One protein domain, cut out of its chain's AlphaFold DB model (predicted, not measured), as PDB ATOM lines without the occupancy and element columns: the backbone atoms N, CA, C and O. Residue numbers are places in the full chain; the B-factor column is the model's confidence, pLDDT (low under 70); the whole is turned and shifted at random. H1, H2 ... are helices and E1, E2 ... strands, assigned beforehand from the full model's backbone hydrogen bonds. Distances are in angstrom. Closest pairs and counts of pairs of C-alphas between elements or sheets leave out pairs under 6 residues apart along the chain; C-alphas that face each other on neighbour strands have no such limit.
ATOM      1  N   VAL A  26     -42.604 -25.257 -42.415       87.88
ATOM      2  CA  VAL A  26     -41.579 -24.512 -43.168       87.88
ATOM      3  C   VAL A  26     -41.895 -23.019 -43.181       87.88
ATOM      4  O   VAL A  26     -41.005 -22.207 -42.964       87.88
ATOM      5  N   ARG A  27     -43.167 -22.632 -43.348       86.81
ATOM      6  CA  ARG A  27     -43.574 -21.216 -43.304       86.81
ATOM      7  C   ARG A  27     -43.357 -20.548 -41.943       86.81
ATOM      8  O   ARG A  27     -43.283 -19.322 -41.904       86.81
ATOM      9  N   SER A  28     -43.278 -21.305 -40.845       86.50
ATOM     10  CA  SER A  28     -42.927 -20.750 -39.530       86.50
ATOM     11  C   SER A  28     -41.420 -20.600 -39.309       86.50
ATOM     12  O   SER A  28     -41.022 -19.904 -38.378       86.50
ATOM     13  N   LEU A  29     -40.575 -21.190 -40.163       87.19
ATOM     14  CA  LEU A  29     -39.127 -21.015 -40.098       87.19
ATOM     15  C   LEU A  29     -38.746 -19.633 -40.640       87.19
ATOM     16  O   LEU A  29     -38.567 -19.444 -41.838       87.19
ATOM     17  N   ALA A  30     -38.580 -18.658 -39.748       75.31
ATOM     18  CA  ALA A  30     -38.245 -17.281 -40.125       75.31
ATOM     19  C   ALA A  30     -36.901 -17.139 -40.873       75.31
ATOM     20  O   ALA A  30     -36.687 -16.146 -41.563       75.31
ATOM     21  N   ASN A  31     -36.005 -18.122 -40.733       75.25
ATOM     22  CA  ASN A  31     -34.610 -18.029 -41.172       75.25
ATOM     23  C   ASN A  31     -34.294 -18.825 -42.443       75.25
ATOM     24  O   ASN A  31     -33.152 -18.790 -42.896       75.25
ATOM     25  N   HIS A  32     -35.271 -19.542 -43.007       82.31
ATOM     26  CA  HIS A  32     -35.034 -20.459 -44.121       82.31
ATOM     27  C   HIS A  32     -36.083 -20.311 -45.215       82.31
ATOM     28  O   HIS A  32     -37.265 -20.107 -44.944       82.31
ATOM     29  N   GLN A  33     -35.653 -20.478 -46.463       80.31
ATOM     30  CA  GLN A  33     -36.540 -20.591 -47.616       80.31
ATOM     31  C   GLN A  33     -36.280 -21.931 -48.296       80.31
ATOM     32  O   GLN A  33     -35.372 -22.057 -49.109       80.31
ATOM     33  N   PHE A  34     -37.070 -22.941 -47.934       87.38
ATOM     34  CA  PHE A  34     -36.984 -24.263 -48.548       87.38
ATOM     35  C   PHE A  34     -38.059 -24.434 -49.617       87.38
ATOM     36  O   PHE A  34     -39.236 -24.147 -49.380       87.38
ATOM     37  N   GLU A  35     -37.678 -24.988 -50.766       87.31
ATOM     38  CA  GLU A  35     -38.641 -25.620 -51.663       87.31
ATOM     39  C   GLU A  35     -38.979 -27.020 -51.124       87.31
ATOM     40  O   GLU A  35     -38.096 -27.779 -50.713       87.31
ATOM     41  N   ILE A  36     -40.268 -27.365 -51.109       90.38
ATOM     42  CA  ILE A  36     -40.767 -28.629 -50.560       90.38
ATOM     43  C   ILE A  36     -41.057 -29.584 -51.710       90.38
ATOM     44  O   ILE A  36     -41.865 -29.280 -52.590       90.38
ATOM     45  N   VAL A  37     -40.433 -30.758 -51.669       89.12
ATOM     46  CA  VAL A  37     -40.536 -31.774 -52.719       89.12
ATOM     47  C   VAL A  37     -41.126 -33.050 -52.135       89.12
ATOM     48  O   VAL A  37     -40.703 -33.521 -51.084       89.12
ATOM     49  N   GLU A  38     -42.098 -33.640 -52.824       88.12
ATOM     50  CA  GLU A  38     -42.705 -34.910 -52.426       88.12
ATOM     51  C   GLU A  38     -42.183 -36.057 -53.298       88.12
ATOM     52  O   GLU A  38     -42.039 -35.927 -54.517       88.12
ATOM     53  N   SER A  39     -41.900 -37.203 -52.677       86.56
ATOM     54  CA  SER A  39     -41.605 -38.440 -53.405       86.56
ATOM     55  C   SER A  39     -42.789 -38.879 -54.277       86.56
ATOM     56  O   SER A  39     -43.945 -38.588 -53.983       86.56
ATOM     57  N   LYS A  40     -42.524 -39.663 -55.331       83.44
ATOM     58  CA  LYS A  40     -43.582 -40.169 -56.229       83.44
ATOM     59  C   LYS A  40     -44.642 -41.022 -55.518       83.44
ATOM     60  O   LYS A  40     -45.766 -41.081 -56.005       83.44
ATOM     61  N   SER A  41     -44.286 -41.694 -54.419       80.94
ATOM     62  CA  SER A  41     -45.226 -42.479 -53.609       80.94
ATOM     63  C   SER A  41     -46.030 -41.630 -52.617       80.94
ATOM     64  O   SER A  41     -47.005 -42.129 -52.069       80.94
ATOM     65  N   GLY A  42     -45.645 -40.370 -52.375       79.69
ATOM     66  CA  GLY A  42     -46.233 -39.526 -51.327       79.69
ATOM     67  C   GLY A  42     -45.776 -39.875 -49.904       79.69
ATOM     68  O   GLY A  42     -46.195 -39.244 -48.938       79.69
ATOM     69  N   GLU A  43     -44.910 -40.880 -49.745       85.75
ATOM     70  CA  GLU A  43     -44.509 -41.377 -48.423       85.75
ATOM     71  C   GLU A  43     -43.431 -40.516 -47.769       85.75
ATOM     72  O   GLU A  43     -43.348 -40.465 -46.543       85.75
ATOM     73  N   ILE A  44     -42.592 -39.860 -48.572       89.88
ATOM     74  CA  ILE A  44     -41.491 -39.021 -48.098       89.88
ATOM     75  C   ILE A  44     -41.665 -37.593 -48.606       89.88
ATOM     76  O   ILE A  44     -41.896 -37.384 -49.804       89.88
ATOM     77  N   VAL A  45     -41.500 -36.635 -47.695       92.19
ATOM     78  CA  VAL A  45     -41.463 -35.196 -47.982       92.19
ATOM     79  C   VAL A  45     -40.070 -34.662 -47.660       92.19
ATOM     80  O   VAL A  45     -39.524 -34.934 -46.590       92.19
ATOM     81  N   TYR A  46     -39.510 -33.897 -48.590       93.81
ATOM     82  CA  TYR A  46     -38.165 -33.341 -48.531       93.81
ATOM     83  C   TYR A  46     -38.194 -31.811 -48.463       93.81
ATOM     84  O   TYR A  46     -39.005 -31.172 -49.135       93.81
ATOM     85  N   LEU A  47     -37.255 -31.233 -47.715       93.56
ATOM     86  CA  LEU A  47     -36.827 -29.841 -47.847       93.56
ATOM     87  C   LEU A  47     -35.630 -29.828 -48.792       93.56
ATOM     88  O   LEU A  47     -34.598 -30.430 -48.495       93.56
ATOM     89  N   SER A  48     -35.779 -29.209 -49.954       90.06
ATOM     90  CA  SER A  48     -34.733 -29.186 -50.974       90.06
ATOM     91  C   SER A  48     -33.746 -28.040 -50.763       90.06
ATOM     92  O   SER A  48     -34.097 -27.003 -50.200       90.06
ATOM     93  N   ALA A  49     -32.515 -28.260 -51.230       87.50
ATOM     94  CA  ALA A  49     -31.430 -27.286 -51.238       87.50
ATOM     95  C   ALA A  49     -31.123 -26.633 -49.872       87.50
ATOM     96  O   ALA A  49     -31.057 -25.405 -49.774       87.50
ATOM     97  N   PRO A  50     -30.918 -27.419 -48.794       89.00
ATOM     98  CA  PRO A  50     -30.345 -26.869 -47.578       89.00
ATOM     99  C   PRO A  50     -28.924 -26.372 -47.876       89.00
ATOM    100  O   PRO A  50     -28.231 -26.950 -48.712       89.00
ATOM    101  N   TRP A  51     -28.502 -25.282 -47.225       87.12
ATOM    102  CA  TRP A  51     -27.275 -24.552 -47.596       87.12
ATOM    103  C   TRP A  51     -27.241 -24.107 -49.072       87.12
ATOM    104  O   TRP A  51     -26.168 -23.966 -49.641       87.12
ATOM    105  N   GLU A  52     -28.405 -23.938 -49.709       85.69
ATOM    106  CA  GLU A  52     -28.547 -23.635 -51.143       85.69
ATOM    107  C   GLU A  52     -27.931 -24.690 -52.094       85.69
ATOM    108  O   GLU A  52     -27.848 -24.469 -53.301       85.69
ATOM    109  N   ASP A  53     -27.582 -25.884 -51.592       82.62
ATOM    110  CA  ASP A  53     -27.000 -26.966 -52.394       82.62
ATOM    111  C   ASP A  53     -28.069 -27.959 -52.872       82.62
ATOM    112  O   ASP A  53     -28.564 -28.808 -52.126       82.62
ATOM    113  N   LYS A  54     -28.376 -27.909 -54.173       84.56
ATOM    114  CA  LYS A  54     -29.375 -28.768 -54.840       84.56
ATOM    115  C   LYS A  54     -29.049 -30.268 -54.787       84.56
ATOM    116  O   LYS A  54     -29.908 -31.089 -55.107       84.56
ATOM    117  N   SER A  55     -27.821 -30.650 -54.440       84.00
ATOM    118  CA  SER A  55     -27.437 -32.051 -54.244       84.00
ATOM    119  C   SER A  55     -27.884 -32.643 -52.921       84.00
ATOM    120  O   SER A  55     -27.895 -33.869 -52.795       84.00
ATOM    121  N   ILE A  56     -28.292 -31.811 -51.967       87.94
ATOM    122  CA  ILE A  56     -28.716 -32.237 -50.642       87.94
ATOM    123  C   ILE A  56     -30.206 -31.923 -50.478       87.94
ATOM    124  O   ILE A  56     -30.748 -30.956 -51.014       87.94
ATOM    125  N   ALA A  57     -30.897 -32.773 -49.736       91.81
ATOM    126  CA  ALA A  57     -32.238 -32.525 -49.239       91.81
ATOM    127  C   ALA A  57     -32.336 -32.995 -47.785       91.81
ATOM    128  O   ALA A  57     -31.591 -33.879 -47.371       91.81
ATOM    129  N   LEU A  58     -33.259 -32.431 -47.009       94.06
ATOM    130  CA  LEU A  58     -33.568 -32.898 -45.657       94.06
ATOM    131  C   LEU A  58     -34.905 -33.632 -45.659       94.06
ATOM    132  O   LEU A  58     -35.893 -33.132 -46.192       94.06
ATOM    133  N   ILE A  59     -34.955 -34.813 -45.059       94.38
ATOM    134  CA  ILE A  59     -36.178 -35.602 -44.922       94.38
ATOM    135  C   ILE A  59     -37.036 -34.990 -43.809       94.38
ATOM    136  O   ILE A  59     -36.758 -35.179 -42.629       94.38
ATOM    137  N   ALA A  60     -38.092 -34.266 -44.184       94.50
ATOM    138  CA  ALA A  60     -39.007 -33.620 -43.239       94.50
ATOM    139  C   ALA A  60     -40.060 -34.574 -42.670       94.50
ATOM    140  O   ALA A  60     -40.548 -34.376 -41.557       94.50
ATOM    141  N   SER A  61     -40.448 -35.582 -43.450       94.06
ATOM    142  CA  SER A  61     -41.464 -36.554 -43.056       94.06
ATOM    143  C   SER A  61     -41.282 -37.872 -43.798       94.06
ATOM    144  O   SER A  61     -40.893 -37.878 -44.971       94.06
ATOM    145  N   ARG A  62     -41.578 -38.987 -43.122       91.38
ATOM    146  CA  ARG A  62     -41.567 -40.344 -43.689       91.38
ATOM    147  C   ARG A  62     -42.774 -41.129 -43.181       91.38
ATOM    148  O   ARG A  62     -43.020 -41.180 -41.981       91.38
ATOM    149  N   GLY A  63     -43.523 -41.751 -44.090       86.94
ATOM    150  CA  GLY A  63     -44.704 -42.553 -43.754       86.94
ATOM    151  C   GLY A  63     -45.823 -41.752 -43.078       86.94
ATOM    152  O   GLY A  63     -46.578 -42.311 -42.292       86.94
ATOM    153  N   GLY A  64     -45.902 -40.441 -43.335       82.56
ATOM    154  CA  GLY A  64     -46.863 -39.541 -42.688       82.56
ATOM    155  C   GLY A  64     -46.422 -38.989 -41.328       82.56
ATOM    156  O   GLY A  64     -47.127 -38.153 -40.774       82.56
ATOM    157  N   GLN A  65     -45.271 -39.409 -40.793       88.69
ATOM    158  CA  GLN A  65     -44.742 -38.896 -39.531       88.69
ATOM    159  C   GLN A  65     -43.758 -37.747 -39.775       88.69
ATOM    160  O   GLN A  65     -42.704 -37.939 -40.386       88.69
ATOM    161  N   ILE A  66     -44.094 -36.567 -39.254       91.06
ATOM    162  CA  ILE A  66     -43.246 -35.371 -39.291       91.06
ATOM    163  C   ILE A  66     -42.072 -35.532 -38.325       91.06
ATOM    164  O   ILE A  66     -42.238 -36.004 -37.200       91.06
ATOM    165  N   ASN A  67     -40.881 -35.118 -38.758       93.38
ATOM    166  CA  ASN A  67     -39.710 -35.084 -37.893       93.38
ATOM    167  C   ASN A  67     -39.646 -33.764 -37.102       93.38
ATOM    168  O   ASN A  67     -39.008 -32.808 -37.536       93.38
ATOM    169  N   ASP A  68     -40.278 -33.721 -35.926       93.62
ATOM    170  CA  ASP A  68     -40.256 -32.537 -35.051       93.62
ATOM    171  C   ASP A  68     -38.831 -32.122 -34.640       93.62
ATOM    172  O   ASP A  68     -38.527 -30.931 -34.630       93.62
ATOM    173  N   LYS A  69     -37.924 -33.079 -34.393       94.81
ATOM    174  CA  LYS A  69     -36.536 -32.779 -33.992       94.81
ATOM    175  C   LYS A  69     -35.770 -32.022 -35.070       94.81
ATOM    176  O   LYS A  69     -34.989 -31.125 -34.763       94.81
ATOM    177  N   LEU A  70     -36.007 -32.362 -36.337       95.00
ATOM    178  CA  LEU A  70     -35.426 -31.634 -37.460       95.00
ATOM    179  C   LEU A  70     -35.900 -30.175 -37.479       95.00
ATOM    180  O   LEU A  70     -35.089 -29.273 -37.685       95.00
ATOM    181  N   PHE A  71     -37.195 -29.934 -37.264       94.62
ATOM    182  CA  PHE A  71     -37.736 -28.574 -37.229       94.62
ATOM    183  C   PHE A  71     -37.213 -27.782 -36.028       94.62
ATOM    184  O   PHE A  71     -36.810 -26.636 -36.210       94.62
ATOM    185  N   GLU A  72     -37.118 -28.397 -34.847       93.94
ATOM    186  CA  GLU A  72     -36.488 -27.788 -33.665       93.94
ATOM    187  C   GLU A  72     -35.026 -27.390 -33.943       93.94
ATOM    188  O   GLU A  72     -34.604 -26.276 -33.619       93.94
ATOM    189  N   ALA A  73     -34.259 -28.262 -34.609       94.56
ATOM    190  CA  ALA A  73     -32.897 -27.947 -35.029       94.56
ATOM    191  C   ALA A  73     -32.880 -26.747 -35.994       94.56
ATOM    192  O   ALA A  73     -32.172 -25.773 -35.738       94.56
ATOM    193  N   LEU A  74     -33.704 -26.771 -37.050       95.00
ATOM    194  CA  LEU A  74     -33.792 -25.711 -38.065       95.00
ATOM    195  C   LEU A  74     -34.236 -24.352 -37.504       95.00
ATOM    196  O   LEU A  74     -33.774 -23.322 -37.991       95.00
ATOM    197  N   GLU A  75     -35.093 -24.317 -36.484       93.81
ATOM    198  CA  GLU A  75     -35.516 -23.070 -35.828       93.81
ATOM    199  C   GLU A  75     -34.354 -22.355 -35.126       93.81
ATOM    200  O   GLU A  75     -34.306 -21.123 -35.078       93.81
ATOM    201  N   SER A  76     -33.399 -23.122 -34.599       93.38
ATOM    202  CA  SER A  76     -32.302 -22.605 -33.774       93.38
ATOM    203  C   SER A  76     -31.026 -22.257 -34.550       93.38
ATOM    204  O   SER A  76     -30.119 -21.618 -33.994       93.38
ATOM    205  N   VAL A  77     -30.955 -22.632 -35.832       95.12
ATOM    206  CA  VAL A  77     -29.750 -22.496 -36.656       95.12
ATOM    207  C   VAL A  77     -30.011 -21.810 -37.993       95.12
ATOM    208  O   VAL A  77     -31.116 -21.825 -38.529       95.12
ATOM    209  N   ARG A  78     -28.948 -21.253 -38.567       93.81
ATOM    210  CA  ARG A  78     -28.875 -20.799 -39.957       93.81
ATOM    211  C   ARG A  78     -27.889 -21.676 -40.732       93.81
ATOM    212  O   ARG A  78     -26.893 -22.126 -40.164       93.81
ATOM    213  N   LEU A  79     -28.176 -21.912 -42.012       92.75
ATOM    214  CA  LEU A  79     -27.389 -22.769 -42.903       92.75
ATOM    215  C   LEU A  79     -26.631 -21.901 -43.927       92.75
ATOM    216  O   LEU A  79     -27.209 -21.559 -44.956       92.75
ATOM    217  N   PRO A  80     -25.393 -21.461 -43.639       90.50
ATOM    218  CA  PRO A  80     -24.652 -20.579 -44.538       90.50
ATOM    219  C   PRO A  80     -24.098 -21.340 -45.761       90.50
ATOM    220  O   PRO A  80     -23.291 -22.249 -45.562       90.50
ATOM    221  N   PRO A  81     -24.483 -20.999 -47.005       86.56
ATOM    222  CA  PRO A  81     -24.053 -21.733 -48.203       86.56
ATOM    223  C   PRO A  81     -22.530 -21.724 -48.415       86.56
ATOM    224  O   PRO A  81     -21.957 -22.674 -48.943       86.56
ATOM    225  N   GLU A  82     -21.848 -20.685 -47.934       86.06
ATOM    226  CA  GLU A  82     -20.403 -20.487 -48.069       86.06
ATOM    227  C   GLU A  82     -19.576 -21.424 -47.181       86.06
ATOM    228  O   GLU A  82     -18.356 -21.495 -47.317       86.06
ATOM    229  N   PHE A  83     -20.196 -22.121 -46.224       89.50
ATOM    230  CA  PHE A  83     -19.474 -22.920 -45.240       89.50
ATOM    231  C   PHE A  83     -20.131 -24.285 -45.052       89.50
ATOM    232  O   PHE A  83     -21.345 -24.403 -44.912       89.50
ATOM    233  N   SER A  84     -19.321 -25.337 -44.902       90.38
ATOM    234  CA  SER A  84     -19.799 -26.608 -44.333       90.38
ATOM    235  C   SER A  84     -19.997 -26.474 -42.820       90.38
ATOM    236  O   SER A  84     -19.253 -27.047 -42.023       90.38
ATOM    237  N   ALA A  85     -20.965 -25.652 -42.427       93.19
ATOM    238  CA  ALA A  85     -21.173 -25.206 -41.060       93.19
ATOM    239  C   ALA A  85     -22.654 -24.966 -40.760       93.19
ATOM    240  O   ALA A  85     -23.478 -24.852 -41.663       93.19
ATOM    241  N   ILE A  86     -22.980 -24.832 -39.480       95.44
ATOM    242  CA  ILE A  86     -24.244 -24.265 -39.010       95.44
ATOM    243  C   ILE A  86     -23.949 -23.070 -38.115       95.44
ATOM    244  O   ILE A  86     -22.995 -23.071 -37.335       95.44
ATOM    245  N   TYR A  87     -24.777 -22.037 -38.206       97.00
ATOM    246  CA  TYR A  87     -24.687 -20.886 -37.321       97.00
ATOM    247  C   TYR A  87     -25.791 -20.952 -36.266       97.00
ATOM    248  O   TYR A  87     -26.974 -20.855 -36.583       97.00
ATOM    249  N   HIS A  88     -25.403 -21.109 -35.003       96.81
ATOM    250  CA  HIS A  88     -26.306 -21.156 -33.855       96.81
ATOM    251  C   HIS A  88     -26.780 -19.746 -33.507       96.81
ATOM    252  O   HIS A  88     -26.027 -18.969 -32.909       96.81
ATOM    253  N   ILE A  89     -28.037 -19.425 -33.816       93.25
ATOM    254  CA  ILE A  89     -28.573 -18.057 -33.717       93.25
ATOM    255  C   ILE A  89     -28.547 -17.566 -32.265       93.25
ATOM    256  O   ILE A  89     -28.001 -16.503 -31.963       93.25
ATOM    257  N   ASN A  90     -29.059 -18.386 -31.346       91.69
ATOM    258  CA  ASN A  90     -29.157 -18.035 -29.925       91.69
ATOM    259  C   ASN A  90     -27.782 -17.912 -29.256       91.69
ATOM    260  O   ASN A  90     -27.583 -17.076 -28.376       91.69
ATOM    261  N   LYS A  91     -26.822 -18.741 -29.683       94.19
ATOM    262  CA  LYS A  91     -25.468 -18.794 -29.111       94.19
ATOM    263  C   LYS A  91     -24.504 -17.821 -29.800       94.19
ATOM    264  O   LYS A  91     -23.378 -17.676 -29.331       94.19
ATOM    265  N   LYS A  92     -24.900 -17.190 -30.916       95.31
ATOM    266  CA  LYS A  92     -24.027 -16.370 -31.779       95.31
ATOM    267  C   LYS A  92     -22.692 -17.059 -32.063       95.31
ATOM    268  O   LYS A  92     -21.610 -16.536 -31.779       95.31
ATOM    269  N   THR A  93     -22.797 -18.311 -32.493       97.19
ATOM    270  CA  THR A  93     -21.662 -19.224 -32.614       97.19
ATOM    271  C   THR A  93     -21.722 -19.929 -33.956       97.19
ATOM    272  O   THR A  93     -22.734 -20.545 -34.281       97.19
ATOM    273  N   MET A  94     -20.631 -19.870 -34.712       97.44
ATOM    274  CA  MET A  94     -20.462 -20.695 -35.905       97.44
ATOM    275  C   MET A  94     -19.902 -22.055 -35.497       97.44
ATOM    276  O   MET A  94     -18.907 -22.111 -34.776       97.44
ATOM    277  N   GLU A  95     -20.522 -23.131 -35.963       97.38
ATOM    278  CA  GLU A  95     -20.039 -24.501 -35.824       97.38
ATOM    279  C   GLU A  95     -19.706 -25.061 -37.204       97.38
ATOM    280  O   GLU A  95     -20.591 -25.326 -38.012       97.38
ATOM    281  N   ILE A  96     -18.421 -25.266 -37.463       95.50
ATOM    282  CA  ILE A  96     -17.903 -25.796 -38.720       95.50
ATOM    283  C   ILE A  96     -17.716 -27.303 -38.576       95.50
ATOM    284  O   ILE A  96     -16.951 -27.761 -37.721       95.50
ATOM    285  N   ALA A  97     -18.398 -28.065 -39.429       94.44
ATOM    286  CA  ALA A  97     -18.303 -29.515 -39.461       94.44
ATOM    287  C   ALA A  97     -16.881 -29.923 -39.864       94.44
ATOM    288  O   ALA A  97     -16.401 -29.538 -40.937       94.44
ATOM    289  N   TRP A  98     -16.207 -30.708 -39.018       92.25
ATOM    290  CA  TRP A  98     -14.839 -31.144 -39.284       92.25
ATOM    291  C   TRP A  98     -14.766 -32.627 -39.645       92.25
ATOM    292  O   TRP A  98     -14.459 -32.944 -40.792       92.25
ATOM    293  N   THR A  99     -15.040 -33.535 -38.708       92.06
ATOM    294  CA  THR A  99     -14.918 -34.976 -38.969       92.06
ATOM    295  C   THR A  99     -15.699 -35.815 -37.967       92.06
ATOM    296  O   THR A  99     -15.883 -35.421 -36.818       92.06
ATOM    297  N   THR A 100     -16.108 -37.006 -38.393       93.44
ATOM    298  CA  THR A 100     -16.615 -38.079 -37.522       93.44
ATOM    299  C   THR A 100     -15.710 -39.302 -37.516       93.44
ATOM    300  O   THR A 100     -16.034 -40.309 -36.891       93.44
ATOM    301  N   TYR A 101     -14.578 -39.248 -38.218       91.75
ATOM    302  CA  TYR A 101     -13.616 -40.337 -38.254       91.75
ATOM    303  C   TYR A 101     -12.675 -40.288 -37.058       91.75
ATOM    304  O   TYR A 101     -12.375 -39.232 -36.497       91.75
ATOM    305  N   LYS A 102     -12.173 -41.462 -36.689       91.69
ATOM    306  CA  LYS A 102     -11.140 -41.600 -35.676       91.69
ATOM    307  C   LYS A 102      -9.884 -40.850 -36.116       91.69
ATOM    308  O   LYS A 102      -9.403 -41.039 -37.232       91.69
ATOM    309  N   LEU A 103      -9.371 -40.013 -35.224       89.12
ATOM    310  CA  LEU A 103      -8.140 -39.268 -35.447       89.12
ATOM    311  C   LEU A 103      -6.935 -40.209 -35.333       89.12
ATOM    312  O   LEU A 103      -6.944 -41.174 -34.560       89.12
ATOM    313  N   ASP A 104      -5.901 -39.937 -36.122       87.62
ATOM    314  CA  ASP A 104      -4.602 -40.566 -35.925       87.62
ATOM    315  C   ASP A 104      -3.893 -39.974 -34.696       87.62
ATOM    316  O   ASP A 104      -4.340 -39.002 -34.086       87.62
ATOM    317  N   LYS A 105      -2.777 -40.590 -34.291       82.62
ATOM    318  CA  LYS A 105      -2.056 -40.183 -33.075       82.62
ATOM    319  C   LYS A 105      -1.568 -38.733 -33.129       82.62
ATOM    320  O   LYS A 105      -1.481 -38.104 -32.082       82.62
ATOM    321  N   THR A 106      -1.227 -38.247 -34.317       76.69
ATOM    322  CA  THR A 106      -0.760 -36.882 -34.573       76.69
ATOM    323  C   THR A 106      -1.899 -35.873 -34.474       76.69
ATOM    324  O   THR A 106      -1.712 -34.821 -33.886       76.69
ATOM    325  N   SER A 107      -3.106 -36.216 -34.925       83.06
ATOM    326  CA  SER A 107      -4.258 -35.305 -34.902       83.06
ATOM    327  C   SER A 107      -5.008 -35.277 -33.567       83.06
ATOM    328  O   SER A 107      -5.841 -34.397 -33.348       83.06
ATOM    329  N   GLU A 108      -4.756 -36.220 -32.654       85.19
ATOM    330  CA  GLU A 108      -5.441 -36.280 -31.350       85.19
ATOM    331  C   GLU A 108      -5.231 -35.015 -30.496       85.19
ATOM    332  O   GLU A 108      -6.124 -34.649 -29.735       85.19
ATOM    333  N   GLU A 109      -4.125 -34.281 -30.665       85.56
ATOM    334  CA  GLU A 109      -3.907 -33.000 -29.967       85.56
ATOM    335  C   GLU A 109      -4.867 -31.879 -30.395       85.56
ATOM    336  O   GLU A 109      -5.043 -30.888 -29.681       85.56
ATOM    337  N   ILE A 110      -5.512 -32.025 -31.555       86.31
ATOM    338  CA  ILE A 110      -6.536 -31.086 -32.015       86.31
ATOM    339  C   ILE A 110      -7.818 -31.291 -31.201       86.31
ATOM    340  O   ILE A 110      -8.548 -30.328 -30.951       86.31
ATOM    341  N   ARG A 111      -8.099 -32.515 -30.726       87.19
ATOM    342  CA  ARG A 111      -9.298 -32.790 -29.926       87.19
ATOM    343  C   ARG A 111      -9.255 -31.970 -28.635       87.19
ATOM    344  O   ARG A 111      -8.370 -32.119 -27.800       87.19
ATOM    345  N   GLY A 112     -10.257 -31.114 -28.444       86.06
ATOM    346  CA  GLY A 112     -10.362 -30.283 -27.245       86.06
ATOM    347  C   GLY A 112      -9.471 -29.039 -27.251       86.06
ATOM    348  O   GLY A 112      -9.494 -28.307 -26.258       86.06
ATOM    349  N   ARG A 113      -8.725 -28.763 -28.332       92.62
ATOM    350  CA  ARG A 113      -7.909 -27.548 -28.480       92.62
ATOM    351  C   ARG A 113      -8.802 -26.311 -28.363       92.62
ATOM    352  O   ARG A 113      -9.827 -26.218 -29.038       92.62
ATOM    353  N   LYS A 114      -8.410 -25.361 -27.507       96.00
ATOM    354  CA  LYS A 114      -9.131 -24.106 -27.231       96.00
ATOM    355  C   LYS A 114      -8.174 -22.928 -27.251       96.00
ATOM    356  O   LYS A 114      -7.064 -23.039 -26.737       96.00
ATOM    357  N   PHE A 115      -8.618 -21.807 -27.800       96.19
ATOM    358  CA  PHE A 115      -7.836 -20.577 -27.836       96.19
ATOM    359  C   PHE A 115      -8.734 -19.357 -28.049       96.19
ATOM    360  O   PHE A 115      -9.829 -19.460 -28.600       96.19
ATOM    361  N   ASP A 116      -8.238 -18.191 -27.643       96.94
ATOM    362  CA  ASP A 116      -8.874 -16.910 -27.929       96.94
ATOM    363  C   ASP A 116      -8.235 -16.295 -29.178       96.94
ATOM    364  O   ASP A 116      -7.022 -16.088 -29.241       96.94
ATOM    365  N   PHE A 117      -9.058 -15.969 -30.172       96.38
ATOM    366  CA  PHE A 117      -8.630 -15.289 -31.385       96.38
ATOM    367  C   PHE A 117      -9.036 -13.816 -31.336       96.38
ATOM    368  O   PHE A 117     -10.220 -13.481 -31.287       96.38
ATOM    369  N   LYS A 118      -8.055 -12.910 -31.343       95.31
ATOM    370  CA  LYS A 118      -8.297 -11.464 -31.278       95.31
ATOM    371  C   LYS A 118      -8.117 -10.821 -32.649       95.31
ATOM    372  O   LYS A 118      -7.005 -10.770 -33.165       95.31
ATOM    373  N   LEU A 119      -9.186 -10.243 -33.192       92.62
ATOM    374  CA  LEU A 119      -9.169  -9.529 -34.470       92.62
ATOM    375  C   LEU A 119      -9.935  -8.207 -34.337       92.62
ATOM    376  O   LEU A 119     -11.067  -8.177 -33.867       92.62
ATOM    377  N   ASN A 120      -9.312  -7.089 -34.726       89.06
ATOM    378  CA  ASN A 120      -9.903  -5.740 -34.668       89.06
ATOM    379  C   ASN A 120     -10.557  -5.391 -33.318       89.06
ATOM    380  O   ASN A 120     -11.665  -4.866 -33.266       89.06
ATOM    381  N   ARG A 121      -9.854  -5.682 -32.215       89.44
ATOM    382  CA  ARG A 121     -10.307  -5.465 -30.825       89.44
ATOM    383  C   ARG A 121     -11.491  -6.336 -30.374       89.44
ATOM    384  O   ARG A 121     -11.853  -6.242 -29.205       89.44
ATOM    385  N   LYS A 122     -12.037  -7.208 -31.224       94.00
ATOM    386  CA  LYS A 122     -12.973  -8.267 -30.824       94.00
ATOM    387  C   LYS A 122     -12.212  -9.539 -30.455       94.00
ATOM    388  O   LYS A 122     -11.125  -9.781 -30.982       94.00
ATOM    389  N   VAL A 123     -12.779 -10.321 -29.540       95.81
ATOM    390  CA  VAL A 123     -12.240 -11.614 -29.100       95.81
ATOM    391  C   VAL A 123     -13.261 -12.700 -29.413       95.81
ATOM    392  O   VAL A 123     -14.386 -12.667 -28.908       95.81
ATOM    393  N   TYR A 124     -12.842 -13.658 -30.228       96.88
ATOM    394  CA  TYR A 124     -13.600 -14.847 -30.591       96.88
ATOM    395  C   TYR A 124     -13.050 -16.026 -29.801       96.88
ATOM    396  O   TYR A 124     -11.832 -16.205 -29.737       96.88
ATOM    397  N   LYS A 125     -13.930 -16.824 -29.197       97.56
ATOM    398  CA  LYS A 125     -13.501 -18.044 -28.504       97.56
ATOM    399  C   LYS A 125     -13.567 -19.196 -29.484       97.56
ATOM    400  O   LYS A 125     -14.637 -19.490 -30.019       97.56
ATOM    401  N   CYS A 126     -12.427 -19.823 -29.715       97.38
ATOM    402  CA  CYS A 126     -12.271 -20.873 -30.701       97.38
ATOM    403  C   CYS A 126     -12.017 -22.211 -30.017       97.38
ATOM    404  O   CYS A 126     -11.234 -22.293 -29.067       97.38
ATOM    405  N   ALA A 127     -12.681 -23.264 -30.486       96.75
ATOM    406  CA  ALA A 127     -12.523 -24.588 -29.900       96.75
ATOM    407  C   ALA A 127     -12.838 -25.718 -30.877       96.75
ATOM    408  O   ALA A 127     -13.855 -25.675 -31.561       96.75
ATOM    409  N   PHE A 128     -12.035 -26.777 -30.847       94.88
ATOM    410  CA  PHE A 128     -12.416 -28.079 -31.386       94.88
ATOM    411  C   PHE A 128     -13.108 -28.877 -30.283       94.88
ATOM    412  O   PHE A 128     -12.501 -29.188 -29.255       94.88
ATOM    413  N   LYS A 129     -14.393 -29.177 -30.455       95.44
ATOM    414  CA  LYS A 129     -15.194 -29.917 -29.465       95.44
ATOM    415  C   LYS A 129     -16.219 -30.806 -30.163       95.44
ATOM    416  O   LYS A 129     -16.371 -30.743 -31.383       95.44
ATOM    417  N   LYS A 130     -16.903 -31.637 -29.375       96.81
ATOM    418  CA  LYS A 130     -17.990 -32.483 -29.862       96.81
ATOM    419  C   LYS A 130     -19.029 -31.642 -30.606       96.81
ATOM    420  O   LYS A 130     -19.406 -30.568 -30.129       96.81
ATOM    421  N   SER A 131     -19.448 -32.134 -31.763       97.31
ATOM    422  CA  SER A 131     -20.479 -31.513 -32.588       97.31
ATOM    423  C   SER A 131     -21.814 -31.436 -31.862       97.31
ATOM    424  O   SER A 131     -22.096 -32.251 -30.977       97.31
ATOM    425  N   SER A 132     -22.627 -30.448 -32.222       97.25
ATOM    426  CA  SER A 132     -23.909 -30.232 -31.566       97.25
ATOM    427  C   SER A 132     -24.976 -31.233 -32.012       97.25
ATOM    428  O   SER A 132     -24.901 -31.817 -33.096       97.25
ATOM    429  N   ASP A 133     -26.003 -31.404 -31.179       96.56
ATOM    430  CA  ASP A 133     -27.143 -32.260 -31.509       96.56
ATOM    431  C   ASP A 133     -27.915 -31.711 -32.718       96.56
ATOM    432  O   ASP A 133     -28.391 -32.487 -33.542       96.56
ATOM    433  N   GLU A 134     -27.970 -30.385 -32.881       96.25
ATOM    434  CA  GLU A 134     -28.579 -29.728 -34.040       96.25
ATOM    435  C   GLU A 134     -27.866 -30.116 -35.352       96.25
ATOM    436  O   GLU A 134     -28.533 -30.469 -36.326       96.25
ATOM    437  N   LEU A 135     -26.522 -30.133 -35.386       95.94
ATOM    438  CA  LEU A 135     -25.768 -30.591 -36.566       95.94
ATOM    439  C   LEU A 135     -26.010 -32.078 -36.849       95.94
ATOM    440  O   LEU A 135     -26.186 -32.474 -38.004       95.94
ATOM    441  N   LEU A 136     -26.018 -32.905 -35.800       96.25
ATOM    442  CA  LEU A 136     -26.250 -34.343 -35.927       96.25
ATOM    443  C   LEU A 136     -27.666 -34.652 -36.423       96.25
ATOM    444  O   LEU A 136     -27.831 -35.549 -37.249       96.25
ATOM    445  N   GLU A 137     -28.678 -33.911 -35.975       95.50
ATOM    446  CA  GLU A 137     -30.055 -34.086 -36.443       95.50
ATOM    447  C   GLU A 137     -30.197 -33.682 -37.914       95.50
ATOM    448  O   GLU A 137     -30.797 -34.418 -38.699       95.50
ATOM    449  N   LEU A 138     -29.573 -32.580 -38.337       94.50
ATOM    450  CA  LEU A 138     -29.536 -32.208 -39.754       94.50
ATOM    451  C   LEU A 138     -28.866 -33.298 -40.602       94.50
ATOM    452  O   LEU A 138     -29.415 -33.718 -41.619       94.50
ATOM    453  N   ALA A 139     -27.712 -33.806 -40.162       93.50
ATOM    454  CA  ALA A 139     -26.972 -34.838 -40.884       93.50
ATOM    455  C   ALA A 139     -27.720 -36.181 -40.957       93.50
ATOM    456  O   ALA A 139     -27.664 -36.860 -41.983       93.50
ATOM    457  N   ARG A 140     -28.443 -36.561 -39.894       93.31
ATOM    458  CA  ARG A 140     -29.285 -37.772 -39.841       93.31
ATOM    459  C   ARG A 140     -30.396 -37.757 -40.884       93.31
ATOM    460  O   ARG A 140     -30.752 -38.805 -41.416       93.31
ATOM    461  N   ASN A 141     -30.937 -36.578 -41.173       93.62
ATOM    462  CA  ASN A 141     -32.034 -36.415 -42.122       93.62
ATOM    463  C   ASN A 141     -31.562 -36.005 -43.520       93.62
ATOM    464  O   ASN A 141     -32.402 -35.788 -44.390       93.62
ATOM    465  N   ALA A 142     -30.253 -35.904 -43.759       91.81
ATOM    466  CA  ALA A 142     -29.716 -35.554 -45.064       91.81
ATOM    467  C   ALA A 142     -29.894 -36.700 -46.077       91.81
ATOM    468  O   ALA A 142     -29.557 -37.855 -45.816       91.81
ATOM    469  N   ALA A 143     -30.394 -36.359 -47.261       88.81
ATOM    470  CA  ALA A 143     -30.513 -37.222 -48.427       88.81
ATOM    471  C   ALA A 143     -29.732 -36.609 -49.598       88.81
ATOM    472  O   ALA A 143     -29.930 -35.445 -49.942       88.81
ATOM    473  N   TYR A 144     -28.861 -37.401 -50.220       85.81
ATOM    474  CA  TYR A 144     -28.045 -36.974 -51.357       85.81
ATOM    475  C   TYR A 144     -28.772 -37.289 -52.668       85.81
ATOM    476  O   TYR A 144     -28.958 -38.453 -53.023       85.81
ATOM    477  N   MET A 145     -29.214 -36.243 -53.365       80.12
ATOM    478  CA  MET A 145     -30.115 -36.314 -54.520       80.12
ATOM    479  C   MET A 145     -29.372 -36.370 -55.860       80.12
ATOM    480  O   MET A 145     -29.852 -36.984 -56.811       80.12
ATOM    481  N   GLN A 146     -28.206 -35.730 -55.946       74.38
ATOM    482  CA  GLN A 146     -27.367 -35.675 -57.147       74.38
ATOM    483  C   GLN A 146     -25.896 -35.453 -56.768       74.38
ATOM    484  O   GLN A 146     -25.559 -35.330 -55.595       74.38
ATOM    485  N   VAL A 147     -25.004 -35.435 -57.756       64.81
ATOM    486  CA  VAL A 147     -23.594 -35.074 -57.545       64.81
ATOM    487  C   VAL A 147     -23.486 -33.543 -57.522       64.81
ATOM    488  O   VAL A 147     -24.026 -32.902 -58.417       64.81
ATOM    489  N   SER A 148     -22.815 -32.981 -56.512       63.09
ATOM    490  CA  SER A 148     -22.434 -31.557 -56.400       63.09
ATOM    491  C   SER A 148     -20.916 -31.416 -56.491       63.09
ATOM    492  O   SER A 148     -20.190 -32.380 -56.203       63.09
ATOM    493  N   ASP A 149     -20.455 -30.228 -56.880       56.56
ATOM    494  CA  ASP A 149     -19.039 -29.881 -56.979       56.56
ATOM    495  C   ASP A 149     -18.410 -29.660 -55.587       56.56
ATOM    496  O   ASP A 149     -17.306 -30.142 -55.326       56.56
ATOM    497  N   THR A 150     -19.137 -29.061 -54.633       59.06
ATOM    498  CA  THR A 150     -18.642 -28.817 -53.257       59.06
ATOM    499  C   THR A 150     -18.740 -30.064 -52.365       59.06
ATOM    500  O   THR A 150     -17.963 -30.242 -51.418       59.06
ATOM    501  N   ARG A 151     -19.701 -30.956 -52.666       55.22
ATOM    502  CA  ARG A 151     -20.061 -32.204 -51.955       55.22
ATOM    503  C   ARG A 151     -20.325 -32.094 -50.455       55.22
ATOM    504  O   ARG A 151     -20.550 -33.140 -49.848       55.22
ATOM    505  N   PHE A 152     -20.237 -30.907 -49.841       64.94
ATOM    506  CA  PHE A 152     -20.188 -30.721 -48.384       64.94
ATOM    507  C   PHE A 152     -19.508 -31.915 -47.696       64.94
ATOM    508  O   PHE A 152     -20.088 -32.556 -46.820       64.94
ATOM    509  N   ARG A 153     -18.312 -32.299 -48.175       61.44
ATOM    510  CA  ARG A 153     -17.718 -33.629 -47.912       61.44
ATOM    511  C   ARG A 153     -17.657 -33.953 -46.417       61.44
ATOM    512  O   ARG A 153     -17.827 -35.103 -46.021       61.44
ATOM    513  N   ASN A 154     -17.486 -32.923 -45.592       71.12
ATOM    514  CA  ASN A 154     -17.506 -33.059 -44.146       71.12
ATOM    515  C   ASN A 154     -18.887 -33.522 -43.656       71.12
ATOM    516  O   ASN A 154     -18.936 -34.521 -42.947       71.12
ATOM    517  N   LEU A 155     -20.002 -32.924 -44.105       77.81
ATOM    518  CA  LEU A 155     -21.370 -33.357 -43.763       77.81
ATOM    519  C   LEU A 155     -21.664 -34.809 -44.171       77.81
ATOM    520  O   LEU A 155     -22.412 -35.491 -43.475       77.81
ATOM    521  N   GLN A 156     -21.039 -35.320 -45.238       83.12
ATOM    522  CA  GLN A 156     -21.182 -36.730 -45.621       83.12
ATOM    523  C   GLN A 156     -20.670 -37.680 -44.538       83.12
ATOM    524  O   GLN A 156     -21.329 -38.672 -44.231       83.12
ATOM    525  N   SER A 157     -19.540 -37.359 -43.902       88.12
ATOM    526  CA  SER A 157     -19.040 -38.152 -42.772       88.12
ATOM    527  C   SER A 157     -20.008 -38.131 -41.581       88.12
ATOM    528  O   SER A 157     -20.175 -39.146 -40.904       88.12
ATOM    529  N   PHE A 158     -20.712 -37.015 -41.364       92.25
ATOM    530  CA  PHE A 158     -21.746 -36.903 -40.335       92.25
ATOM    531  C   PHE A 158     -22.988 -37.728 -40.665       92.25
ATOM    532  O   PHE A 158     -23.496 -38.412 -39.784       92.25
ATOM    533  N   SER A 159     -23.439 -37.721 -41.920       89.31
ATOM    534  CA  SER A 159     -24.567 -38.547 -42.370       89.31
ATOM    535  C   SER A 159     -24.261 -40.046 -42.254       89.31
ATOM    536  O   SER A 159     -25.099 -40.824 -41.803       89.31
ATOM    537  N   ILE A 160     -23.027 -40.458 -42.576       89.25
ATOM    538  CA  ILE A 160     -22.567 -41.836 -42.343       89.25
ATOM    539  C   ILE A 160     -22.574 -42.147 -40.844       89.25
ATOM    540  O   ILE A 160     -23.090 -43.182 -40.439       89.25
ATOM    541  N   PHE A 161     -22.033 -41.254 -40.013       91.94
ATOM    542  CA  PHE A 161     -21.960 -41.456 -38.567       91.94
ATOM    543  C   PHE A 161     -23.337 -41.549 -37.897       91.94
ATOM    544  O   PHE A 161     -23.490 -42.267 -36.914       91.94
ATOM    545  N   THR A 162     -24.346 -40.831 -38.383       92.56
ATOM    546  CA  THR A 162     -25.696 -40.865 -37.802       92.56
ATOM    547  C   THR A 162     -26.550 -42.023 -38.317       92.56
ATOM    548  O   THR A 162     -27.642 -42.244 -37.790       92.56
ATOM    549  N   ASN A 163     -26.059 -42.773 -39.307       89.00
ATOM    550  CA  ASN A 163     -26.707 -43.970 -39.817       89.00
ATOM    551  C   ASN A 163     -26.377 -45.186 -38.934       89.00
ATOM    552  O   ASN A 163     -25.230 -45.622 -38.851       89.00
ATOM    553  N   ASP A 164     -27.404 -45.771 -38.317       86.06
ATOM    554  CA  ASP A 164     -27.263 -46.920 -37.418       86.06
ATOM    555  C   ASP A 164     -26.623 -48.144 -38.099       86.06
ATOM    556  O   ASP A 164     -25.967 -48.945 -37.433       86.06
ATOM    557  N   ASP A 165     -26.782 -48.298 -39.414       86.00
ATOM    558  CA  ASP A 165     -26.191 -49.419 -40.148       86.00
ATOM    559  C   ASP A 165     -24.680 -49.252 -40.349       86.00
ATOM    560  O   ASP A 165     -23.955 -50.244 -40.371       86.00
ATOM    561  N   ALA A 166     -24.171 -48.015 -40.387       83.12
ATOM    562  CA  ALA A 166     -22.734 -47.760 -40.481       83.12
ATOM    563  C   ALA A 166     -21.976 -48.226 -39.226       83.12
ATOM    564  O   ALA A 166     -20.825 -48.646 -39.321       83.12
ATOM    565  N   HIS A 167     -22.630 -48.204 -38.060       86.19
ATOM    566  CA  HIS A 167     -22.081 -48.728 -36.801       86.19
ATOM    567  C   HIS A 167     -22.119 -50.256 -36.706       86.19
ATOM    568  O   HIS A 167     -21.465 -50.825 -35.835       86.19
ATOM    569  N   LYS A 168     -22.877 -50.921 -37.584       88.31
ATOM    570  CA  LYS A 168     -22.939 -52.387 -37.685       88.31
ATOM    571  C   LYS A 168     -22.044 -52.937 -38.796       88.31
ATOM    572  O   LYS A 168     -21.851 -54.146 -38.865       88.31
ATOM    573  N   ASP A 169     -21.540 -52.078 -39.679       89.56
ATOM    574  CA  ASP A 169     -20.664 -52.467 -40.780       89.56
ATOM    575  C   ASP A 169     -19.217 -52.625 -40.287       89.56
ATOM    576  O   ASP A 169     -18.574 -51.652 -39.882       89.56
ATOM    577  N   ASP A 170     -18.690 -53.848 -40.374       88.50
ATOM    578  CA  ASP A 170     -17.336 -54.210 -39.934       88.50
ATOM    579  C   ASP A 170     -16.216 -53.405 -40.625       88.50
ATOM    580  O   ASP A 170     -15.113 -53.286 -40.088       88.50
ATOM    581  N   ASN A 171     -16.467 -52.824 -41.803       87.69
ATOM    582  CA  ASN A 171     -15.485 -52.012 -42.527       87.69
ATOM    583  C   ASN A 171     -15.538 -50.527 -42.149       87.69
ATOM    584  O   ASN A 171     -14.529 -49.822 -42.282       87.69
ATOM    585  N   ILE A 172     -16.705 -50.039 -41.721       86.00
ATOM    586  CA  ILE A 172     -16.949 -48.618 -41.448       86.00
ATOM    587  C   ILE A 172     -16.825 -48.333 -39.955       86.00
ATOM    588  O   ILE A 172     -16.089 -47.418 -39.579       86.00
ATOM    589  N   ALA A 173     -17.474 -49.131 -39.106       88.50
ATOM    590  CA  ALA A 173     -17.543 -48.910 -37.666       88.50
ATOM    591  C   ALA A 173     -16.164 -48.709 -37.003       88.50
ATOM    592  O   ALA A 173     -16.021 -47.753 -36.239       88.50
ATOM    593  N   PRO A 174     -15.098 -49.477 -37.334       90.88
ATOM    594  CA  PRO A 174     -13.776 -49.267 -36.732       90.88
ATOM    595  C   PRO A 174     -13.115 -47.927 -37.086       90.88
ATOM    596  O   PRO A 174     -12.159 -47.517 -36.422       90.88
ATOM    597  N   ARG A 175     -13.579 -47.265 -38.154       90.31
ATOM    598  CA  ARG A 175     -13.063 -45.975 -38.634       90.31
ATOM    599  C   ARG A 175     -13.803 -44.791 -38.026       90.31
ATOM    600  O   ARG A 175     -13.278 -43.681 -38.075       90.31
ATOM    601  N   LEU A 176     -15.001 -45.002 -37.485       91.81
ATOM    602  CA  LEU A 176     -15.788 -43.947 -36.857       91.81
ATOM    603  C   LEU A 176     -15.204 -43.596 -35.481       91.81
ATOM    604  O   LEU A 176     -14.744 -44.451 -34.724       91.81
ATOM    605  N   GLY A 177     -15.186 -42.303 -35.188       91.12
ATOM    606  CA  GLY A 177     -14.738 -41.707 -33.939       91.12
ATOM    607  C   GLY A 177     -15.824 -40.818 -33.336       91.12
ATOM    608  O   GLY A 177     -17.007 -40.960 -33.634       91.12
ATOM    609  N   GLU A 178     -15.422 -39.895 -32.465       91.69
ATOM    610  CA  GLU A 178     -16.337 -38.873 -31.955       91.69
ATOM    611  C   GLU A 178     -16.606 -37.816 -33.043       91.69
ATOM    612  O   GLU A 178     -15.656 -37.391 -33.704       91.69
ATOM    613  N   PRO A 179     -17.859 -37.366 -33.236       95.12
ATOM    614  CA  PRO A 179     -18.156 -36.261 -34.138       95.12
ATOM    615  C   PRO A 179     -17.579 -34.965 -33.568       95.12
ATOM    616  O   PRO A 179     -17.969 -34.524 -32.484       95.12
ATOM    617  N   LEU A 180     -16.636 -34.367 -34.291       95.19
ATOM    618  CA  LEU A 180     -15.933 -33.154 -33.901       95.19
ATOM    619  C   LEU A 180     -16.231 -32.020 -34.882       95.19
ATOM    620  O   LEU A 180     -16.177 -32.186 -36.104       95.19
ATOM    621  N   SER A 181     -16.471 -30.841 -34.318       96.50
ATOM    622  CA  SER A 181     -16.643 -29.584 -35.042       96.50
ATOM    623  C   SER A 181     -15.687 -28.525 -34.492       96.50
ATOM    624  O   SER A 181     -15.241 -28.586 -33.340       96.50
ATOM    625  N   PHE A 182     -15.400 -27.520 -35.315       96.62
ATOM    626  CA  PHE A 182     -14.695 -26.316 -34.897       96.62
ATOM    627  C   PHE A 182     -15.691 -25.190 -34.623       96.62
ATOM    628  O   PHE A 182     -16.520 -24.862 -35.467       96.62
ATOM    629  N   PHE A 183     -15.614 -24.588 -33.442       97.81
ATOM    630  CA  PHE A 183     -16.547 -23.564 -32.990       97.81
ATOM    631  C   PHE A 183     -15.877 -22.200 -32.918       97.81
ATOM    632  O   PHE A 183     -14.747 -22.092 -32.443       97.81
ATOM    633  N   ILE A 184     -16.613 -21.167 -33.324       97.81
ATOM    634  CA  ILE A 184     -16.231 -19.757 -33.218       97.81
ATOM    635  C   ILE A 184     -17.360 -19.022 -32.492       97.81
ATOM    636  O   ILE A 184     -18.404 -18.737 -33.078       97.81
ATOM    637  N   GLU A 185     -17.164 -18.742 -31.206       97.25
ATOM    638  CA  GLU A 185     -18.134 -18.027 -30.367       97.25
ATOM    639  C   GLU A 185     -17.922 -16.505 -30.449       97.25
ATOM    640  O   GLU A 185     -16.839 -16.028 -30.803       97.25
ATOM    641  N   ASN A 186     -18.946 -15.738 -30.058       94.69
ATOM    642  CA  ASN A 186     -19.000 -14.270 -30.161       94.69
ATOM    643  C   ASN A 186     -18.931 -13.745 -31.604       94.69
ATOM    644  O   ASN A 186     -18.478 -12.623 -31.842       94.69
ATOM    645  N   LEU A 187     -19.385 -14.540 -32.570       94.06
ATOM    646  CA  LEU A 187     -19.435 -14.148 -33.971       94.06
ATOM    647  C   LEU A 187     -20.803 -13.522 -34.255       94.06
ATOM    648  O   LEU A 187     -21.825 -14.155 -34.018       94.06
ATOM    649  N   ALA A 188     -20.844 -12.268 -34.711       91.69
ATOM    650  CA  ALA A 188     -22.112 -11.635 -35.074       91.69
ATOM    651  C   ALA A 188     -22.710 -12.300 -36.322       91.69
ATOM    652  O   ALA A 188     -21.965 -12.831 -37.138       91.69
ATOM    653  N   ASP A 189     -24.033 -12.236 -36.494       88.81
ATOM    654  CA  ASP A 189     -24.710 -12.729 -37.701       88.81
ATOM    655  C   ASP A 189     -24.491 -11.743 -38.858       88.81
ATOM    656  O   ASP A 189     -25.309 -10.865 -39.136       88.81
ATOM    657  N   ASN A 190     -23.296 -11.803 -39.437       88.94
ATOM    658  CA  ASN A 190     -22.839 -10.934 -40.506       88.94
ATOM    659  C   ASN A 190     -21.865 -11.721 -41.389       88.94
ATOM    660  O   ASN A 190     -20.776 -12.091 -40.951       88.94
ATOM    661  N   LEU A 191     -22.260 -11.938 -42.643       84.88
ATOM    662  CA  LEU A 191     -21.508 -12.751 -43.594       84.88
ATOM    663  C   LEU A 191     -20.097 -12.199 -43.869       84.88
ATOM    664  O   LEU A 191     -19.131 -12.958 -43.894       84.88
ATOM    665  N   GLU A 192     -19.946 -10.880 -44.010       83.31
ATOM    666  CA  GLU A 192     -18.640 -10.237 -44.215       83.31
ATOM    667  C   GLU A 192     -17.704 -10.489 -43.021       83.31
ATOM    668  O   GLU A 192     -16.524 -10.811 -43.191       83.31
ATOM    669  N   GLU A 193     -18.234 -10.403 -41.796       88.12
ATOM    670  CA  GLU A 193     -17.495 -10.732 -40.580       88.12
ATOM    671  C   GLU A 193     -17.105 -12.216 -40.548       88.12
ATOM    672  O   GLU A 193     -15.966 -12.525 -40.191       88.12
ATOM    673  N   TRP A 194     -17.987 -13.124 -40.976       92.06
ATOM    674  CA  TRP A 194     -17.694 -14.561 -41.054       92.06
ATOM    675  C   TRP A 194     -16.525 -14.849 -41.991       92.06
ATOM    676  O   TRP A 194     -15.541 -15.457 -41.566       92.06
ATOM    677  N   PHE A 195     -16.579 -14.350 -43.230       87.81
ATOM    678  CA  PHE A 195     -15.490 -14.492 -44.200       87.81
ATOM    679  C   PHE A 195     -14.181 -13.923 -43.668       87.81
ATOM    680  O   PHE A 195     -13.126 -14.557 -43.763       87.81
ATOM    681  N   LYS A 196     -14.242 -12.720 -43.093       88.38
ATOM    682  CA  LYS A 196     -13.069 -12.043 -42.551       88.38
ATOM    683  C   LYS A 196     -12.429 -12.867 -41.438       88.38
ATOM    684  O   LYS A 196     -11.224 -13.103 -41.488       88.38
ATOM    685  N   VAL A 197     -13.211 -13.320 -40.459       93.44
ATOM    686  CA  VAL A 197     -12.711 -14.119 -39.333       93.44
ATOM    687  C   VAL A 197     -12.176 -15.466 -39.818       93.44
ATOM    688  O   VAL A 197     -11.057 -15.819 -39.454       93.44
ATOM    689  N   ALA A 198     -12.901 -16.170 -40.692       93.44
ATOM    690  CA  ALA A 198     -12.492 -17.472 -41.216       93.44
ATOM    691  C   ALA A 198     -11.163 -17.409 -41.989       93.44
ATOM    692  O   ALA A 198     -10.266 -18.209 -41.727       93.44
ATOM    693  N   LYS A 199     -10.984 -16.417 -42.876       89.50
ATOM    694  CA  LYS A 199      -9.730 -16.233 -43.632       89.50
ATOM    695  C   LYS A 199      -8.530 -15.985 -42.714       89.50
ATOM    696  O   LYS A 199      -7.477 -16.590 -42.908       89.50
ATOM    697  N   HIS A 200      -8.685 -15.135 -41.695       93.31
ATOM    698  CA  HIS A 200      -7.592 -14.870 -40.754       93.31
ATOM    699  C   HIS A 200      -7.319 -16.076 -39.845       93.31
ATOM    700  O   HIS A 200      -6.158 -16.390 -39.595       93.31
ATOM    701  N   LEU A 201      -8.358 -16.779 -39.383       94.06
ATOM    702  CA  LEU A 201      -8.198 -18.006 -38.600       94.06
ATOM    703  C   LEU A 201      -7.449 -19.077 -39.386       94.06
ATOM    704  O   LEU A 201      -6.486 -19.622 -38.861       94.06
ATOM    705  N   ASN A 202      -7.822 -19.326 -40.643       91.75
ATOM    706  CA  ASN A 202      -7.124 -20.283 -41.502       91.75
ATOM    707  C   ASN A 202      -5.632 -19.969 -41.618       91.75
ATOM    708  O   ASN A 202      -4.811 -20.879 -41.508       91.75
ATOM    709  N   PHE A 203      -5.278 -18.691 -41.794       89.44
ATOM    710  CA  PHE A 203      -3.881 -18.268 -41.815       89.44
ATOM    711  C   PHE A 203      -3.171 -18.612 -40.502       89.44
ATOM    712  O   PHE A 203      -2.149 -19.290 -40.528       89.44
ATOM    713  N   PHE A 204      -3.704 -18.179 -39.355       92.00
ATOM    714  CA  PHE A 204      -3.016 -18.366 -38.074       92.00
ATOM    715  C   PHE A 204      -2.972 -19.824 -37.624       92.00
ATOM    716  O   PHE A 204      -1.936 -20.263 -37.132       92.00
ATOM    717  N   LEU A 205      -4.051 -20.582 -37.831       87.06
ATOM    718  CA  LEU A 205      -4.074 -22.019 -37.576       87.06
ATOM    719  C   LEU A 205      -2.953 -22.707 -38.353       87.06
ATOM    720  O   LEU A 205      -2.147 -23.407 -37.754       87.06
ATOM    721  N   ARG A 206      -2.834 -22.415 -39.654       82.31
ATOM    722  CA  ARG A 206      -1.831 -23.043 -40.517       82.31
ATOM    723  C   ARG A 206      -0.412 -22.515 -40.331       82.31
ATOM    724  O   ARG A 206       0.543 -23.221 -40.644       82.31
ATOM    725  N   TYR A 207      -0.269 -21.280 -39.860       88.69
ATOM    726  CA  TYR A 207       1.022 -20.675 -39.542       88.69
ATOM    727  C   TYR A 207       1.672 -21.348 -38.329       88.69
ATOM    728  O   TYR A 207       2.875 -21.594 -38.344       88.69
ATOM    729  N   TYR A 208       0.886 -21.648 -37.291       87.81
ATOM    730  CA  TYR A 208       1.393 -22.302 -36.081       87.81
ATOM    731  C   TYR A 208       1.379 -23.830 -36.165       87.81
ATOM    732  O   TYR A 208       2.191 -24.473 -35.507       87.81
ATOM    733  N   ASP A 209       0.476 -24.400 -36.960       85.31
ATOM    734  CA  ASP A 209       0.307 -25.840 -37.119       85.31
ATOM    735  C   ASP A 209      -0.096 -26.154 -38.568       85.31
ATOM    736  O   ASP A 209      -1.239 -25.962 -38.986       85.31
TER     737      ASP A 209
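Overview. This is residues 26 to 209 of the 434 residues of an uncharacterized protein of Aurantiacibacter rhizosphaerae (UniProt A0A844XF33). Two twisted sheets stand toward opposite ends of the long axis, a small one of E1, E2, E3 and E8 and a large one of E4, E5, E9, E7 and E6, with the helices H1, H3 and H4 bridging them. The long helix H5 packs slantwise on the large sheet by its edge strand E6. The printed part has 184 residues, with five named helices and nine named strands in the order E1 E2 E3 H1 E4 E5 H2 E6 E7 H3 E8 H4 E9 H5. Both sheets are antiparallel, in the strand orders E1 E2 E3 E8 and E4 E5 E9 E7 E6, and the class is mixed, helices and strands. The whole is compact, with a radius of gyration of the C-alphas of 17.2 A and spans of 54 by 42 by 28 A.

Arrangement. E1, residues 35 to 38, E2, residues 44 to 48, and E3, residues 56 to 62, form a meander, each strand the antiparallel neighbour of the one before. Within hydrogen-bond range are N 37 and O 46 at 2.9 A, and N 58 and O 47 at 2.8 A. E8, residues 142 to 144, is also a neighbour of E3, with N 57 and O 143 2.8 A apart. The larger, strongly twisted sheet runs E4, residues 85 to 88, E5, residues 93 to 101, E9, residues 176 to 185, E7, residues 122 to 130, and E6, residues 114 to 119. Its pairs within range include N 86 and O 95 at 2.8 A, N 182 and O 96 at 2.9 A, N 183 and O 127 at 2.8 A, and N 117 and O 124 at 2.8 A. H1, residues 68 to 76, only grazes both sheets; H2, residues 107 to 110, only grazes the larger. H1 touches H3, residues 133 to 140, at a steep tilt of 55 degrees, opposite ways; their closest C-alphas, of Ala 73 and Glu 134, are 4.8 A apart. H3 touches H4, residues 153 to 162, about perpendicular at 87 degrees, the closest C-alphas being those of Ala 139 and Ser 159, 4.7 A apart. H4 lies over E5 at a height over the sheet of 5.9 A. H5, residues 191 to 208, lies over E6 at a height of 8.3 A, on the opposite face from H3 and H4: three layers, helices on both faces of a sheet. Every O i to N i+4 pair is within hydrogen-bond range in H3 and H5, 4 of 5 in H1 and 5 of 6 in H4; H2 is too short for such a pair.

Along the chain. E1 begins at C-alpha 35, (-38.641, -25.620, -51.663). The longer elements are E5 with 23.3 A from first to last C-alpha, E7 with 24.7 A, E9 with 26.8 A and H5 with 25.9 A. H5 ends at C-alpha 208, (1.393, -22.302, -36.081).

Size, cuts and confidence. The C-alphas of Ser 41 and Arg 121, the two farthest apart, are 55.8 A apart. The printed part has no cut. The link from H4 to E9, residues 163 to 175, is long. Residues 147 to 153, of which 153 belongs to H4, have pLDDT under 70; the mean of the printed part is 89.2.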